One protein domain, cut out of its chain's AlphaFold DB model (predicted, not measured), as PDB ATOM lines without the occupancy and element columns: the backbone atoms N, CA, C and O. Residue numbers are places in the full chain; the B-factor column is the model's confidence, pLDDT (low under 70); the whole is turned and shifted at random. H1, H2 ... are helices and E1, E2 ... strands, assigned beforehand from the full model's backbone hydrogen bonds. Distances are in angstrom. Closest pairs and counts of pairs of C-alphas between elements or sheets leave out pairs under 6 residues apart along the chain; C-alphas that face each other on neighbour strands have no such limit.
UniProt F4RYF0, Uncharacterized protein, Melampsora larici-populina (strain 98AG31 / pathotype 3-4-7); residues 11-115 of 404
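Overview. This is residues 11 to 115 of the 404 residues of an uncharacterized protein of Melampsora larici-populina (strain 98AG31 / pathotype 3-4-7) (UniProt F4RYF0). What is the main picture? H2, H3 and H4 make a small, loose three-helix bundle, their centres in a triangle, and H3 lies between two small sheets, E1 with E3 on one side and E2 with E4 on the other. H1 meets H2 near their ends, its last residue Tyr 20 close to Leu 34, and makes a corner with it, and the short H5 follows H4. What is it made of? The printed part has 105 residues with five named helices and four named strands, in the order E1 H1 H2 H3 E2 H4 H5 E3 E4; the class is mixed, with E1 and E3 antiparallel and E2 and E4 parallel. It is compact, with a radius of gyration of the C-alphas of 13.7 A and spans of 39 by 28 by 24 A.

Arrangement. How are the strands paired? E1, residues 11 to 14, and E3, residues 94 to 98, are antiparallel at 147 degrees, with N 11 and O 97 2.9 A apart and N 97 and O 11 2.8 A apart, within hydrogen-bond range. E2, residues 55 to 57, and E4, residues 109 to 111, are parallel at 38 degrees, with N 56 and O 109 within hydrogen-bond range at 2.8 A. What is near E1? The closest C-alphas of E1 and H3, residues 41 to 51, are those of Leu 13 and Ser 50, 6.0 A apart. How do the helices stand? H3 and H4, residues 65 to 75, touch at a shallow tilt of 25 degrees, the same way, closest at the C-alphas of Thr 41 and Arg 65, 5.4 A. H2, residues 32 to 38, is close to H4 but not clearly touching, at a shallow tilt of 11 degrees, opposite ways, with the C-alphas of Ile 36 and Ile 69 closest at 6.4 A. H1, residues 15 to 20, touches H2 about perpendicular, at 87 degrees, closest at the C-alphas of Tyr 20 and Leu 34, 5.5 A; H5, residues 77 to 80, only just touches H2, with 3 pairs of C-alphas within 8 A, the closest being Pro 32 and Ala 77, 5.3 A. What do the helix backbones show? Each O i to N i+4 pair is within hydrogen-bond range in H2, H3 and H4; H1 has 0 of 2, but 3 of 3 O i to N i+3 pairs, and H5 is too short for an O i to N i+4 pair.

Along the chain. Where do the elements begin and end? E1 begins at C-alpha 11, (8.603, 53.005, -50.319), and E4 ends at C-alpha 111, (12.562, 33.990, -43.066). Which are longest? From first to last C-alpha, H3 measures 15.8 A, H4 15.2 A and E3 13.1 A.

Size, cuts and confidence. How far does it reach? The two C-alphas farthest apart are those of Gly 26 and Glu 59, 41.4 A, and the printed part has no cut. Which links are long? Those from H1 to H2 and from H5 to E3; in the first, residues 21 to 22 pair with 29 to 30, antiparallel. Where is confidence low? The mean pLDDT of the printed part is 81.2, and residues 23 to 26, 86 to 92 and 99 to 109 are under 70.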
ATOM      1  N   VAL A  11       9.325  54.017 -51.081       85.25
ATOM      2  CA  VAL A  11       8.603  53.005 -50.319       85.25
ATOM      3  C   VAL A  11       7.193  53.505 -50.035       85.25
ATOM      4  O   VAL A  11       6.982  54.697 -49.818       85.25
ATOM      5  N   PHE A  12       6.223  52.599 -50.058       87.62
ATOM      6  CA  PHE A  12       4.866  52.882 -49.607       87.62
ATOM      7  C   PHE A  12       4.743  52.432 -48.157       87.62
ATOM      8  O   PHE A  12       4.815  51.237 -47.876       87.62
ATOM      9  N   LEU A  13       4.611  53.391 -47.243       88.25
ATOM     10  CA  LEU A  13       4.523  53.139 -45.807       88.25
ATOM     11  C   LEU A  13       3.078  53.269 -45.331       88.25
ATOM     12  O   LEU A  13       2.372  54.158 -45.818       88.25
ATOM     13  N   PRO A  14       2.637  52.434 -44.377       88.50
ATOM     14  CA  PRO A  14       1.302  52.550 -43.812       88.50
ATOM     15  C   PRO A  14       1.182  53.844 -42.997       88.50
ATOM     16  O   PRO A  14       2.118  54.246 -42.305       88.50
ATOM     17  N   ILE A  15       0.021  54.503 -43.040       87.56
ATOM     18  CA  ILE A  15      -0.216  55.750 -42.282       87.56
ATOM     19  C   ILE A  15      -0.103  55.538 -40.769       87.56
ATOM     20  O   ILE A  15       0.289  56.459 -40.051       87.56
ATOM     21  N   SER A  16      -0.372  54.322 -40.286       87.25
ATOM     22  CA  SER A  16      -0.181  53.940 -38.882       87.25
ATOM     23  C   SER A  16       1.236  54.235 -38.383       87.25
ATOM     24  O   SER A  16       1.409  54.518 -37.201       87.25
ATOM     25  N   ILE A  17       2.250  54.271 -39.258       89.25
ATOM     26  CA  ILE A  17       3.625  54.588 -38.855       89.25
ATOM     27  C   ILE A  17       3.776  56.021 -38.307       89.25
ATOM     28  O   ILE A  17       4.696  56.299 -37.537       89.25
ATOM     29  N   LEU A  18       2.866  56.936 -38.663       87.94
ATOM     30  CA  LEU A  18       2.909  58.339 -38.240       87.94
ATOM     31  C   LEU A  18       2.600  58.525 -36.747       87.94
ATOM     32  O   LEU A  18       2.954  59.552 -36.173       87.94
ATOM     33  N   GLN A  19       2.006  57.532 -36.078       87.62
ATOM     34  CA  GLN A  19       1.826  57.573 -34.620       87.62
ATOM     35  C   GLN A  19       3.158  57.455 -33.854       87.62
ATOM     36  O   GLN A  19       3.212  57.713 -32.651       87.62
ATOM     37  N   TYR A  20       4.235  57.069 -34.547       90.44
ATOM     38  CA  TYR A  20       5.581  56.915 -33.996       90.44
ATOM     39  C   TYR A  20       6.494  58.102 -34.325       90.44
ATOM     40  O   TYR A  20       7.715  57.977 -34.284       90.44
ATOM     41  N   VAL A  21       5.928  59.258 -34.672       86.94
ATOM     42  CA  VAL A  21       6.703  60.481 -34.899       86.94
ATOM     43  C   VAL A  21       7.193  61.043 -33.566       86.94
ATOM     44  O   VAL A  21       6.402  61.306 -32.659       86.94
ATOM     45  N   GLY A  22       8.508  61.216 -33.445       78.62
ATOM     46  CA  GLY A  22       9.142  61.801 -32.268       78.62
ATOM     47  C   GLY A  22       9.029  63.329 -32.251       78.62
ATOM     48  O   GLY A  22       9.008  63.979 -33.294       78.62
ATOM     49  N   VAL A  23       9.012  63.922 -31.052       68.31
ATOM     50  CA  VAL A  23       8.914  65.387 -30.840       68.31
ATOM     51  C   VAL A  23      10.307  66.062 -30.807       68.31
ATOM     52  O   VAL A  23      10.463  67.204 -30.387       68.31
ATOM     53  N   GLY A  24      11.364  65.367 -31.238       59.53
ATOM     54  CA  GLY A  24      12.746  65.847 -31.146       59.53
ATOM     55  C   GLY A  24      13.209  66.668 -32.356       59.53
ATOM     56  O   GLY A  24      13.107  66.217 -33.491       59.53
ATOM     57  N   SER A  25      13.831  67.828 -32.108       54.53
ATOM     58  CA  SER A  25      14.678  68.602 -33.049       54.53
ATOM     59  C   SER A  25      14.013  69.370 -34.211       54.53
ATOM     60  O   SER A  25      14.653  69.648 -35.222       54.53
ATOM     61  N   GLY A  26      12.752  69.788 -34.072       66.62
ATOM     62  CA  GLY A  26      12.141  70.801 -34.956       66.62
ATOM     63  C   GLY A  26      11.725  70.323 -36.355       66.62
ATOM     64  O   GLY A  26      11.050  71.066 -37.061       66.62
ATOM     65  N   THR A  27      12.040  69.079 -36.737       71.94
ATOM     66  CA  THR A  27      11.472  68.417 -37.925       71.94
ATOM     67  C   THR A  27      10.765  67.126 -37.507       71.94
ATOM     68  O   THR A  27      11.380  66.312 -36.819       71.94
ATOM     69  N   PRO A  28       9.487  66.914 -37.877       78.31
ATOM     70  CA  PRO A  28       8.772  65.692 -37.526       78.31
ATOM     71  C   PRO A  28       9.417  64.503 -38.244       78.31
ATOM     72  O   PRO A  28       9.446  64.446 -39.475       78.31
ATOM     73  N   ARG A  29       9.961  63.564 -37.467       83.31
ATOM     74  CA  ARG A  29      10.623  62.352 -37.964       83.31
ATOM     75  C   ARG A  29      10.083  61.125 -37.252       83.31
ATOM     76  O   ARG A  29       9.750  61.184 -36.068       83.31
ATOM     77  N   ILE A  30      10.016  60.015 -37.977       88.31
ATOM     78  CA  ILE A  30       9.654  58.717 -37.408       88.31
ATOM     79  C   ILE A  30      10.768  58.294 -36.448       88.31
ATOM     80  O   ILE A  30      11.932  58.250 -36.843       88.31
ATOM     81  N   ASP A  31      10.405  57.999 -35.202       88.56
ATOM     82  CA  ASP A  31      11.310  57.524 -34.159       88.56
ATOM     83  C   ASP A  31      11.293  55.983 -34.119       88.56
ATOM     84  O   ASP A  31      10.289  55.379 -33.712       88.56
ATOM     85  N   PRO A  32      12.386  55.311 -34.532       90.06
ATOM     86  CA  PRO A  32      12.456  53.855 -34.511       90.06
ATOM     87  C   PRO A  32      12.299  53.256 -33.108       90.06
ATOM     88  O   PRO A  32      11.754  52.157 -32.984       90.06
ATOM     89  N   GLU A  33      12.717  53.959 -32.050       90.19
ATOM     90  CA  GLU A  33      12.601  53.469 -30.670       90.19
ATOM     91  C   GLU A  33      11.142  53.449 -30.201       90.19
ATOM     92  O   GLU A  33      10.720  52.532 -29.484       90.19
ATOM     93  N   LEU A  34      10.324  54.400 -30.666       91.06
ATOM     94  CA  LEU A  34       8.881  54.366 -30.424       91.06
ATOM     95  C   LEU A  34       8.225  53.159 -31.101       91.06
ATOM     96  O   LEU A  34       7.373  52.524 -30.474       91.06
ATOM     97  N   ILE A  35       8.648  52.804 -32.318       92.62
ATOM     98  CA  ILE A  35       8.166  51.602 -33.020       92.62
ATOM     99  C   ILE A  35       8.547  50.348 -32.226       92.62
ATOM    100  O   ILE A  35       7.679  49.550 -31.881       92.62
ATOM    101  N   ILE A  36       9.820  50.202 -31.847       91.00
ATOM    102  CA  ILE A  36      10.315  49.041 -31.083       91.00
ATOM    103  C   ILE A  36       9.544  48.863 -29.765       91.00
ATOM    104  O   ILE A  36       9.250  47.735 -29.347       91.00
ATOM    105  N   LYS A  37       9.207  49.970 -29.097       92.38
ATOM    106  CA  LYS A  37       8.541  49.950 -27.792       92.38
ATOM    107  C   LYS A  37       7.030  49.736 -27.880       92.38
ATOM    108  O   LYS A  37       6.488  49.050 -27.015       92.38
ATOM    109  N   LYS A  38       6.351  50.348 -28.855       94.12
ATOM    110  CA  LYS A  38       4.881  50.466 -28.866       94.12
ATOM    111  C   LYS A  38       4.185  49.701 -29.988       94.12
ATOM    112  O   LYS A  38       3.017  49.374 -29.810       94.12
ATOM    113  N   ALA A  39       4.865  49.414 -31.095       94.25
ATOM    114  CA  ALA A  39       4.234  48.740 -32.220       94.25
ATOM    115  C   ALA A  39       3.907  47.278 -31.901       94.25
ATOM    116  O   ALA A  39       4.665  46.561 -31.226       94.25
ATOM    117  N   THR A  40       2.763  46.844 -32.417       95.62
ATOM    118  CA  THR A  40       2.349  45.444 -32.446       95.62
ATOM    119  C   THR A  40       3.234  44.648 -33.402       95.62
ATOM    120  O   THR A  40       3.849  45.186 -34.323       95.62
ATOM    121  N   THR A  41       3.285  43.331 -33.209       94.31
ATOM    122  CA  THR A  41       4.034  42.419 -34.083       94.31
ATOM    123  C   THR A  41       3.614  42.557 -35.552       94.31
ATOM    124  O   THR A  41       4.468  42.598 -36.435       94.31
ATOM    125  N   SER A  42       2.311  42.709 -35.816       93.50
ATOM    126  CA  SER A  42       1.773  42.906 -37.165       93.50
ATOM    127  C   SER A  42       2.208  44.227 -37.795       93.50
ATOM    128  O   SER A  42       2.549  44.229 -38.973       93.50
ATOM    129  N   GLU A  43       2.253  45.322 -37.031       93.38
ATOM    130  CA  GLU A  43       2.728  46.619 -37.538       93.38
ATOM    131  C   GLU A  43       4.221  46.572 -37.872       93.38
ATOM    132  O   GLU A  43       4.636  47.070 -38.914       93.38
ATOM    133  N   ILE A  44       5.042  45.933 -37.028       93.50
ATOM    134  CA  ILE A  44       6.478  45.768 -37.308       93.50
ATOM    135  C   ILE A  44       6.673  44.952 -38.592       93.50
ATOM    136  O   ILE A  44       7.477  45.334 -39.444       93.50
ATOM    137  N   ARG A  45       5.915  43.860 -38.759       93.31
ATOM    138  CA  ARG A  45       5.944  43.031 -39.972       93.31
ATOM    139  C   ARG A  45       5.519  43.816 -41.213       93.31
ATOM    140  O   ARG A  45       6.200  43.744 -42.229       93.31
ATOM    141  N   GLU A  46       4.431  44.575 -41.129       92.06
ATOM    142  CA  GLU A  46       3.938  45.409 -42.232       92.06
ATOM    143  C   GLU A  46       5.000  46.424 -42.672       92.06
ATOM    144  O   GLU A  46       5.317  46.510 -43.857       92.06
ATOM    145  N   ILE A  47       5.641  47.104 -41.716       92.00
ATOM    146  CA  ILE A  47       6.731  48.040 -42.002       92.00
ATOM    147  C   ILE A  47       7.924  47.319 -42.654       92.00
ATOM    148  O   ILE A  47       8.485  47.825 -43.625       92.00
ATOM    149  N   LEU A  48       8.319  46.140 -42.160       90.44
ATOM    150  CA  LEU A  48       9.394  45.346 -42.769       90.44
ATOM    151  C   LEU A  48       9.090  45.013 -44.234       90.44
ATOM    152  O   LEU A  48       9.940  45.256 -45.093       90.44
ATOM    153  N   VAL A  49       7.880  44.530 -44.526       89.62
ATOM    154  CA  VAL A  49       7.442  44.169 -45.885       89.62
ATOM    155  C   VAL A  49       7.344  45.399 -46.792       89.62
ATOM    156  O   VAL A  49       7.676  45.306 -47.970       89.62
ATOM    157  N   SER A  50       6.995  46.582 -46.270       88.56
ATOM    158  CA  SER A  50       7.059  47.823 -47.056       88.56
ATOM    159  C   SER A  50       8.475  48.092 -47.581       88.56
ATOM    160  O   SER A  50       8.651  48.422 -48.752       88.56
ATOM    161  N   PHE A  51       9.499  47.936 -46.735       84.81
ATOM    162  CA  PHE A  51      10.896  48.148 -47.136       84.81
ATOM    163  C   PHE A  51      11.488  46.974 -47.925       84.81
ATOM    164  O   PHE A  51      12.375  47.186 -48.757       84.81
ATOM    165  N   TYR A  52      11.005  45.761 -47.663       84.88
ATOM    166  CA  TYR A  52      11.485  44.512 -48.244       84.88
ATOM    167  C   TYR A  52      10.300  43.640 -48.694       84.88
ATOM    168  O   TYR A  52       9.979  42.649 -48.040       84.88
ATOM    169  N   PRO A  53       9.657  43.958 -49.838       83.94
ATOM    170  CA  PRO A  53       8.444  43.258 -50.290       83.94
ATOM    171  C   PRO A  53       8.636  41.775 -50.624       83.94
ATOM    172  O   PRO A  53       7.668  41.057 -50.841       83.94
ATOM    173  N   HIS A  54       9.886  41.330 -50.723       80.81
ATOM    174  CA  HIS A  54      10.283  39.954 -51.014       80.81
ATOM    175  C   HIS A  54      10.485  39.104 -49.752       80.81
ATOM    176  O   HIS A  54      10.853  37.935 -49.867       80.81
ATOM    177  N   PHE A  55      10.300  39.680 -48.562       85.75
ATOM    178  CA  PHE A  55      10.307  38.922 -47.319       85.75
ATOM    179  C   PHE A  55       9.012  38.134 -47.197       85.75
ATOM    180  O   PHE A  55       7.931  38.714 -47.111       85.75
ATOM    181  N   ASP A  56       9.154  36.818 -47.167       87.12
ATOM    182  CA  ASP A  56       8.117  35.892 -46.752       87.12
ATOM    183  C   ASP A  56       8.517  35.341 -45.384       87.12
ATOM    184  O   ASP A  56       9.678  35.011 -45.161       87.12
ATOM    185  N   PHE A  57       7.595  35.292 -44.436       88.12
ATOM    186  CA  PHE A  57       7.888  34.810 -43.088       88.12
ATOM    187  C   PHE A  57       7.196  33.475 -42.908       88.12
ATOM    188  O   PHE A  57       6.010  33.359 -43.223       88.12
ATOM    189  N   ASP A  58       7.904  32.483 -42.372       90.00
ATOM    190  CA  ASP A  58       7.240  31.228 -42.047       90.00
ATOM    191  C   ASP A  58       6.185  31.418 -40.938       90.00
ATOM    192  O   ASP A  58       6.103  32.456 -40.267       90.00
ATOM    193  N   GLU A  59       5.345  30.400 -40.748       88.94
ATOM    194  CA  GLU A  59       4.220  30.454 -39.811       88.94
ATOM    195  C   GLU A  59       4.635  30.751 -38.362       88.94
ATOM    196  O   GLU A  59       3.833  31.295 -37.604       88.94
ATOM    197  N   THR A  60       5.870  30.425 -37.979       86.44
ATOM    198  CA  THR A  60       6.398  30.651 -36.630       86.44
ATOM    199  C   THR A  60       7.084  32.011 -36.491       86.44
ATOM    200  O   THR A  60       6.836  32.737 -35.526       86.44
ATOM    201  N   ALA A  61       7.877  32.405 -37.484       87.62
ATOM    202  CA  ALA A  61       8.663  33.628 -37.521       87.62
ATOM    203  C   ALA A  61       7.799  34.876 -37.731       87.62
ATOM    204  O   ALA A  61       8.127  35.953 -37.223       87.62
ATOM    205  N   LYS A  62       6.669  34.752 -38.442       90.50
ATOM    206  CA  LYS A  62       5.790  35.894 -38.741       90.50
ATOM    207  C   LYS A  62       5.209  36.551 -37.490       90.50
ATOM    208  O   LYS A  62       4.880  37.736 -37.553       90.50
ATOM    209  N   ASP A  63       5.079  35.810 -36.390       91.44
ATOM    210  CA  ASP A  63       4.518  36.300 -35.128       91.44
ATOM    211  C   ASP A  63       5.565  36.353 -33.990       91.44
ATOM    212  O   ASP A  63       5.273  36.798 -32.872       91.44
ATOM    213  N   GLU A  64       6.820  35.992 -34.275       94.00
ATOM    214  CA  GLU A  64       7.923  36.065 -33.320       94.00
ATOM    215  C   GLU A  64       8.451  37.504 -33.186       94.00
ATOM    216  O   GLU A  64       9.359  37.962 -33.883       94.00
ATOM    217  N   ARG A  65       7.887  38.250 -32.230       93.62
ATOM    218  CA  ARG A  65       8.202  39.675 -32.016       93.62
ATOM    219  C   ARG A  65       9.698  39.966 -31.844       93.62
ATOM    220  O   ARG A  65      10.165  41.000 -32.320       93.62
ATOM    221  N   ALA A  66      10.436  39.103 -31.143       92.50
ATOM    222  CA  ALA A  66      11.863  39.302 -30.887       92.50
ATOM    223  C   ALA A  66      12.679  39.276 -32.188       92.50
ATOM    224  O   ALA A  66      13.468  40.193 -32.431       92.50
ATOM    225  N   LEU A  67      12.411  38.284 -33.044       90.44
ATOM    226  CA  LEU A  67      13.002  38.165 -34.369       90.44
ATOM    227  C   LEU A  67      12.703  39.415 -35.200       90.44
ATOM    228  O   LEU A  67      13.636  40.108 -35.600       90.44
ATOM    229  N   LEU A  68      11.421  39.767 -35.373       92.56
ATOM    230  CA  LEU A  68      11.011  40.917 -36.188       92.56
ATOM    231  C   LEU A  68      11.624  42.241 -35.717       92.56
ATOM    232  O   LEU A  68      12.061  43.042 -36.544       92.56
ATOM    233  N   ILE A  69      11.703  42.476 -34.401       92.25
ATOM    234  CA  ILE A  69      12.383  43.658 -33.848       92.25
ATOM    235  C   ILE A  69      13.863  43.658 -34.223       92.25
ATOM    236  O   ILE A  69      14.400  44.717 -34.558       92.25
ATOM    237  N   SER A  70      14.528  42.503 -34.173       88.94
ATOM    238  CA  SER A  70      15.938  42.414 -34.544       88.94
ATOM    239  C   SER A  70      16.156  42.741 -36.024       88.94
ATOM    240  O   SER A  70      16.997  43.585 -36.352       88.94
ATOM    241  N   ILE A  71      15.327  42.180 -36.915       88.38
ATOM    242  CA  ILE A  71      15.343  42.503 -38.353       88.38
ATOM    243  C   ILE A  71      15.109  44.000 -38.561       88.38
ATOM    244  O   ILE A  71      15.862  44.669 -39.271       88.38
ATOM    245  N   PHE A  72      14.083  44.543 -37.904       90.88
ATOM    246  CA  PHE A  72      13.697  45.943 -38.017       90.88
ATOM    247  C   PHE A  72      14.841  46.876 -37.619       90.88
ATOM    248  O   PHE A  72      15.193  47.776 -38.389       90.88
ATOM    249  N   LYS A  73      15.471  46.629 -36.465       88.00
ATOM    250  CA  LYS A  73      16.636  47.386 -35.985       88.00
ATOM    251  C   LYS A  73      17.775  47.370 -37.000       88.00
ATOM    252  O   LYS A  73      18.348  48.417 -37.296       88.00
ATOM    253  N   LYS A  74      18.083  46.196 -37.552       80.56
ATOM    254  CA  LYS A  74      19.230  45.991 -38.448       80.56
ATOM    255  C   LYS A  74      19.006  46.543 -39.857       80.56
ATOM    256  O   LYS A  74      19.953  47.026 -40.475       80.56
ATOM    257  N   MET A  75      17.779  46.480 -40.374       83.38
ATOM    258  CA  MET A  75      17.510  46.731 -41.795       83.38
ATOM    259  C   MET A  75      16.704  48.002 -42.079       83.38
ATOM    260  O   MET A  75      16.929  48.646 -43.109       83.38
ATOM    261  N   VAL A  76      15.782  48.379 -41.187       87.25
ATOM    262  CA  VAL A  76      14.773  49.418 -41.456       87.25
ATOM    263  C   VAL A  76      14.936  50.659 -40.580       87.25
ATOM    264  O   VAL A  76      14.816  51.768 -41.101       87.25
ATOM    265  N   ALA A  77      15.272  50.512 -39.295       88.19
ATOM    266  CA  ALA A  77      15.311  51.612 -38.323       88.19
ATOM    267  C   ALA A  77      16.120  52.827 -38.814       88.19
ATOM    268  O   ALA A  77      15.619  53.951 -38.818       88.19
ATOM    269  N   LYS A  78      17.332  52.594 -39.335       80.19
ATOM    270  CA  LYS A  78      18.185  53.662 -39.879       80.19
ATOM    271  C   LYS A  78      17.573  54.359 -41.096       80.19
ATOM    272  O   LYS A  78      17.844  55.524 -41.324       80.19
ATOM    273  N   ARG A  79      16.775  53.666 -41.908       81.31
ATOM    274  CA  ARG A  79      16.163  54.259 -43.109       81.31
ATOM    275  C   ARG A  79      14.980  55.151 -42.745       81.31
ATOM    276  O   ARG A  79      14.776  56.176 -43.385       81.31
ATOM    277  N   LEU A  80      14.244  54.790 -41.695       85.12
ATOM    278  CA  LEU A  80      13.088  55.549 -41.219       85.12
ATOM    279  C   LEU A  80      13.450  56.946 -40.709       85.12
ATOM    280  O   LEU A  80      12.678  57.875 -40.926       85.12
ATOM    281  N   SER A  81      14.636  57.136 -40.126       77.06
ATOM    282  CA  SER A  81      15.085  58.462 -39.674       77.06
ATOM    283  C   SER A  81      15.320  59.470 -40.812       77.06
ATOM    284  O   SER A  81      15.428  60.672 -40.549       77.06
ATOM    285  N   TYR A  82      15.402  58.992 -42.061       77.06
ATOM    286  CA  TYR A  82      15.526  59.813 -43.273       77.06
ATOM    287  C   TYR A  82      14.203  59.969 -44.032       77.06
ATOM    288  O   TYR A  82      14.153  60.685 -45.030       77.06
ATOM    289  N   VAL A  83      13.124  59.316 -43.586       82.25
ATOM    290  CA  VAL A  83      11.818  59.450 -44.232       82.25
ATOM    291  C   VAL A  83      11.269  60.846 -43.966       82.25
ATOM    292  O   VAL A  83      10.984  61.220 -42.829       82.25
ATOM    293  N   VAL A  84      11.092  61.608 -45.044       77.62
ATOM    294  CA  VAL A  84      10.397  62.894 -45.006       77.62
ATOM    295  C   VAL A  84       8.897  62.628 -44.957       77.62
ATOM    296  O   VAL A  84       8.343  61.985 -45.851       77.62
ATOM    297  N   ILE A  85       8.242  63.120 -43.908       77.75
ATOM    298  CA  ILE A  85       6.798  62.973 -43.735       77.75
ATOM    299  C   ILE A  85       6.095  63.993 -44.636       77.75
ATOM    300  O   ILE A  85       6.346  65.194 -44.496       77.75
ATOM    301  N   PRO A  86       5.232  63.555 -45.567       69.50
ATOM    302  CA  PRO A  86       4.521  64.474 -46.443       69.50
ATOM    303  C   PRO A  86       3.538  65.336 -45.643       69.50
ATOM    304  O   PRO A  86       2.794  64.834 -44.802       69.50
ATOM    305  N   SER A  87       3.519  66.639 -45.927       63.31
ATOM    306  CA  SER A  87       2.698  67.620 -45.209       63.31
ATOM    307  C   SER A  87       1.238  67.687 -45.677       63.31
ATOM    308  O   SER A  87       0.413  68.216 -44.939       63.31
ATOM    309  N   TYR A  88       0.876  67.128 -46.846       57.72
ATOM    310  CA  TYR A  88      -0.491  67.201 -47.391       57.72
ATOM    311  C   TYR A  88      -0.866  66.001 -48.292       57.72
ATOM    312  O   TYR A  88      -0.045  65.510 -49.062       57.72
ATOM    313  N   ASN A  89      -2.140  65.580 -48.227       58.28
ATOM    314  CA  ASN A  89      -2.860  64.705 -49.177       58.28
ATOM    315  C   ASN A  89      -2.250  63.322 -49.486       58.28
ATOM    316  O   ASN A  89      -1.984  62.997 -50.643       58.28
ATOM    317  N   SER A  90      -2.094  62.466 -48.473       58.94
ATOM    318  CA  SER A  90      -1.769  61.045 -48.696       58.94
ATOM    319  C   SER A  90      -3.034  60.166 -48.793       58.94
ATOM    320  O   SER A  90      -4.034  60.488 -48.150       58.94
ATOM    321  N   PRO A  91      -3.019  59.072 -49.587       60.75
ATOM    322  CA  PRO A  91      -4.099  58.078 -49.650       60.75
ATOM    323  C   PRO A  91      -4.518  57.581 -48.259       60.75
ATOM    324  O   PRO A  91      -3.678  57.550 -47.374       60.75
ATOM    325  N   PRO A  92      -5.754  57.095 -48.050       68.12
ATOM    326  CA  PRO A  92      -6.262  56.774 -46.711       68.12
ATOM    327  C   PRO A  92      -5.511  55.662 -45.955       68.12
ATOM    328  O   PRO A  92      -5.662  55.577 -44.742       68.12
ATOM    329  N   SER A  93      -4.711  54.818 -46.622       81.12
ATOM    330  CA  SER A  93      -3.995  53.708 -45.967       81.12
ATOM    331  C   SER A  93      -2.467  53.805 -46.003       81.12
ATOM    332  O   SER A  93      -1.821  53.342 -45.068       81.12
ATOM    333  N   HIS A  94      -1.875  54.416 -47.037       85.00
ATOM    334  CA  HIS A  94      -0.423  54.450 -47.240       85.00
ATOM    335  C   HIS A  94       0.039  55.790 -47.805       85.00
ATOM    336  O   HIS A  94      -0.693  56.427 -48.561       85.00
ATOM    337  N   PHE A  95       1.284  56.176 -47.526       86.12
ATOM    338  CA  PHE A  95       1.943  57.308 -48.175       86.12
ATOM    339  C   PHE A  95       3.253  56.891 -48.841       86.12
ATOM    340  O   PHE A  95       3.930  55.953 -48.421       86.12
ATOM    341  N   LYS A  96       3.605  57.604 -49.913       85.94
ATOM    342  CA  LYS A  96       4.841  57.388 -50.664       85.94
ATOM    343  C   LYS A  96       5.970  58.177 -50.001       85.94
ATOM    344  O   LYS A  96       5.926  59.405 -49.984       85.94
ATOM    345  N   ALA A  97       6.983  57.485 -49.498       83.25
ATOM    346  CA  ALA A  97       8.187  58.078 -48.932       83.25
ATOM    347  C   ALA A  97       9.374  57.898 -49.893       83.25
ATOM    348  O   ALA A  97       9.644  56.770 -50.318       83.25
ATOM    349  N   PRO A  98      10.096  58.972 -50.258       78.06
ATOM    350  CA  PRO A  98      11.340  58.839 -51.003       78.06
ATOM    351  C   PRO A  98      12.408  58.162 -50.132       78.06
ATOM    352  O   PRO A  98      12.524  58.442 -48.939       78.06
ATOM    353  N   LEU A  99      13.190  57.273 -50.737       69.88
ATOM    354  CA  LEU A  99      14.359  56.638 -50.141       69.88
ATOM    355  C   LEU A  99      15.616  57.127 -50.855       69.88
ATOM    356  O   LEU A  99      15.687  57.120 -52.082       69.88
ATOM    357  N   GLU A 100      16.643  57.476 -50.081       60.66
ATOM    358  CA  GLU A 100      17.961  57.825 -50.627       60.66
ATOM    359  C   GLU A 100      18.637  56.635 -51.329       60.66
ATOM    360  O   GLU A 100      19.457  56.817 -52.224       60.66
ATOM    361  N   LEU A 101      18.273  55.403 -50.954       56.66
ATOM    362  CA  LEU A 101      18.830  54.168 -51.500       56.66
ATOM    363  C   LEU A 101      17.710  53.244 -51.999       56.66
ATOM    364  O   LEU A 101      16.740  53.029 -51.264       56.66
ATOM    365  N   PRO A 102      17.850  52.642 -53.197       55.81
ATOM    366  CA  PRO A 102      16.898  51.651 -53.674       55.81
ATOM    367  C   PRO A 102      16.778  50.492 -52.677       55.81
ATOM    368  O   PRO A 102      17.793  50.045 -52.119       55.81
ATOM    369  N   PRO A 103      15.568  49.943 -52.466       55.44
ATOM    370  CA  PRO A 103      15.439  48.578 -51.977       55.44
ATOM    371  C   PRO A 103      16.271  47.670 -52.891       55.44
ATOM    372  O   PRO A 103      16.198  47.790 -54.115       55.44
ATOM    373  N   ARG A 104      17.113  46.797 -52.322       53.91
ATOM    374  CA  ARG A 104      17.861  45.839 -53.147       53.91
ATOM    375  C   ARG A 104      16.849  44.975 -53.893       53.91
ATOM    376  O   ARG A 104      15.949  44.419 -53.270       53.91
ATOM    377  N   ALA A 105      17.015  44.859 -55.208       45.66
ATOM    378  CA  ALA A 105      16.332  43.833 -55.976       45.66
ATOM    379  C   ALA A 105      16.866  42.482 -55.491       45.66
ATOM    380  O   ALA A 105      18.050  42.192 -55.660       45.66
ATOM    381  N   ALA A 106      16.027  41.699 -54.826       55.44
ATOM    382  CA  ALA A 106      16.416  40.396 -54.315       55.44
ATOM    383  C   ALA A 106      15.245  39.411 -54.426       55.44
ATOM    384  O   ALA A 106      14.081  39.814 -54.490       55.44
ATOM    385  N   ARG A 107      15.601  38.127 -54.541       56.53
ATOM    386  CA  ARG A 107      14.694  36.975 -54.662       56.53
ATOM    387  C   ARG A 107      13.754  36.892 -53.453       56.53
ATOM    388  O   ARG A 107      14.022  37.500 -52.428       56.53
ATOM    389  N   ALA A 108      12.655  36.149 -53.576       64.69
ATOM    390  CA  ALA A 108      11.811  35.837 -52.425       64.69
ATOM    391  C   ALA A 108      12.633  35.062 -51.377       64.69
ATOM    392  O   ALA A 108      13.266  34.065 -51.732       64.69
ATOM    393  N   PHE A 109      12.635  35.524 -50.124       69.38
ATOM    394  CA  PHE A 109      13.298  34.849 -49.003       69.38
ATOM    395  C   PHE A 109      12.250  34.403 -48.000       69.38
ATOM    396  O   PHE A 109      11.482  35.236 -47.528       69.38
ATOM    397  N   LEU A 110      12.268  33.117 -47.653       80.44
ATOM    398  CA  LEU A 110      11.538  32.611 -46.502       80.44
ATOM    399  C   LEU A 110      12.395  32.831 -45.250       80.44
ATOM    400  O   LEU A 110      13.484  32.271 -45.139       80.44
ATOM    401  N   ILE A 111      11.918  33.664 -44.334       80.94
ATOM    402  CA  ILE A 111      12.562  33.990 -43.066       80.94
ATOM    403  C   ILE A 111      11.952  33.097 -41.991       80.94
ATOM    404  O   ILE A 111      10.780  33.248 -41.641       80.94
ATOM    405  N   SER A 112      12.775  32.197 -41.470       81.19
ATOM    406  CA  SER A 112      12.495  31.337 -40.316       81.19
ATOM    407  C   SER A 112      13.270  31.773 -39.070       81.19
ATOM    408  O   SER A 112      12.898  31.470 -37.941       81.19
ATOM    409  N   SER A 113      14.368  32.502 -39.271       80.94
ATOM    410  CA  SER A 113      15.313  32.884 -38.231       80.94
ATOM    411  C   SER A 113      16.092  34.145 -38.609       80.94
ATOM    412  O   SER A 113      16.112  34.591 -39.758       80.94
ATOM    413  N   GLU A 114      16.806  34.720 -37.643       75.06
ATOM    414  CA  GLU A 114      17.628  35.910 -37.880       75.06
ATOM    415  C   GLU A 114      18.816  35.635 -38.818       75.06
ATOM    416  O   GLU A 114      19.278  36.527 -39.533       75.06
ATOM    417  N   SER A 115      19.303  34.392 -38.848       71.56
ATOM    418  CA  SER A 115      20.384  33.975 -39.743       71.56
ATOM    419  C   SER A 115      20.004  34.040 -41.221       71.56
ATOM    420  O   SER A 115      20.887  34.262 -42.051       71.56
TER     421      SER A 115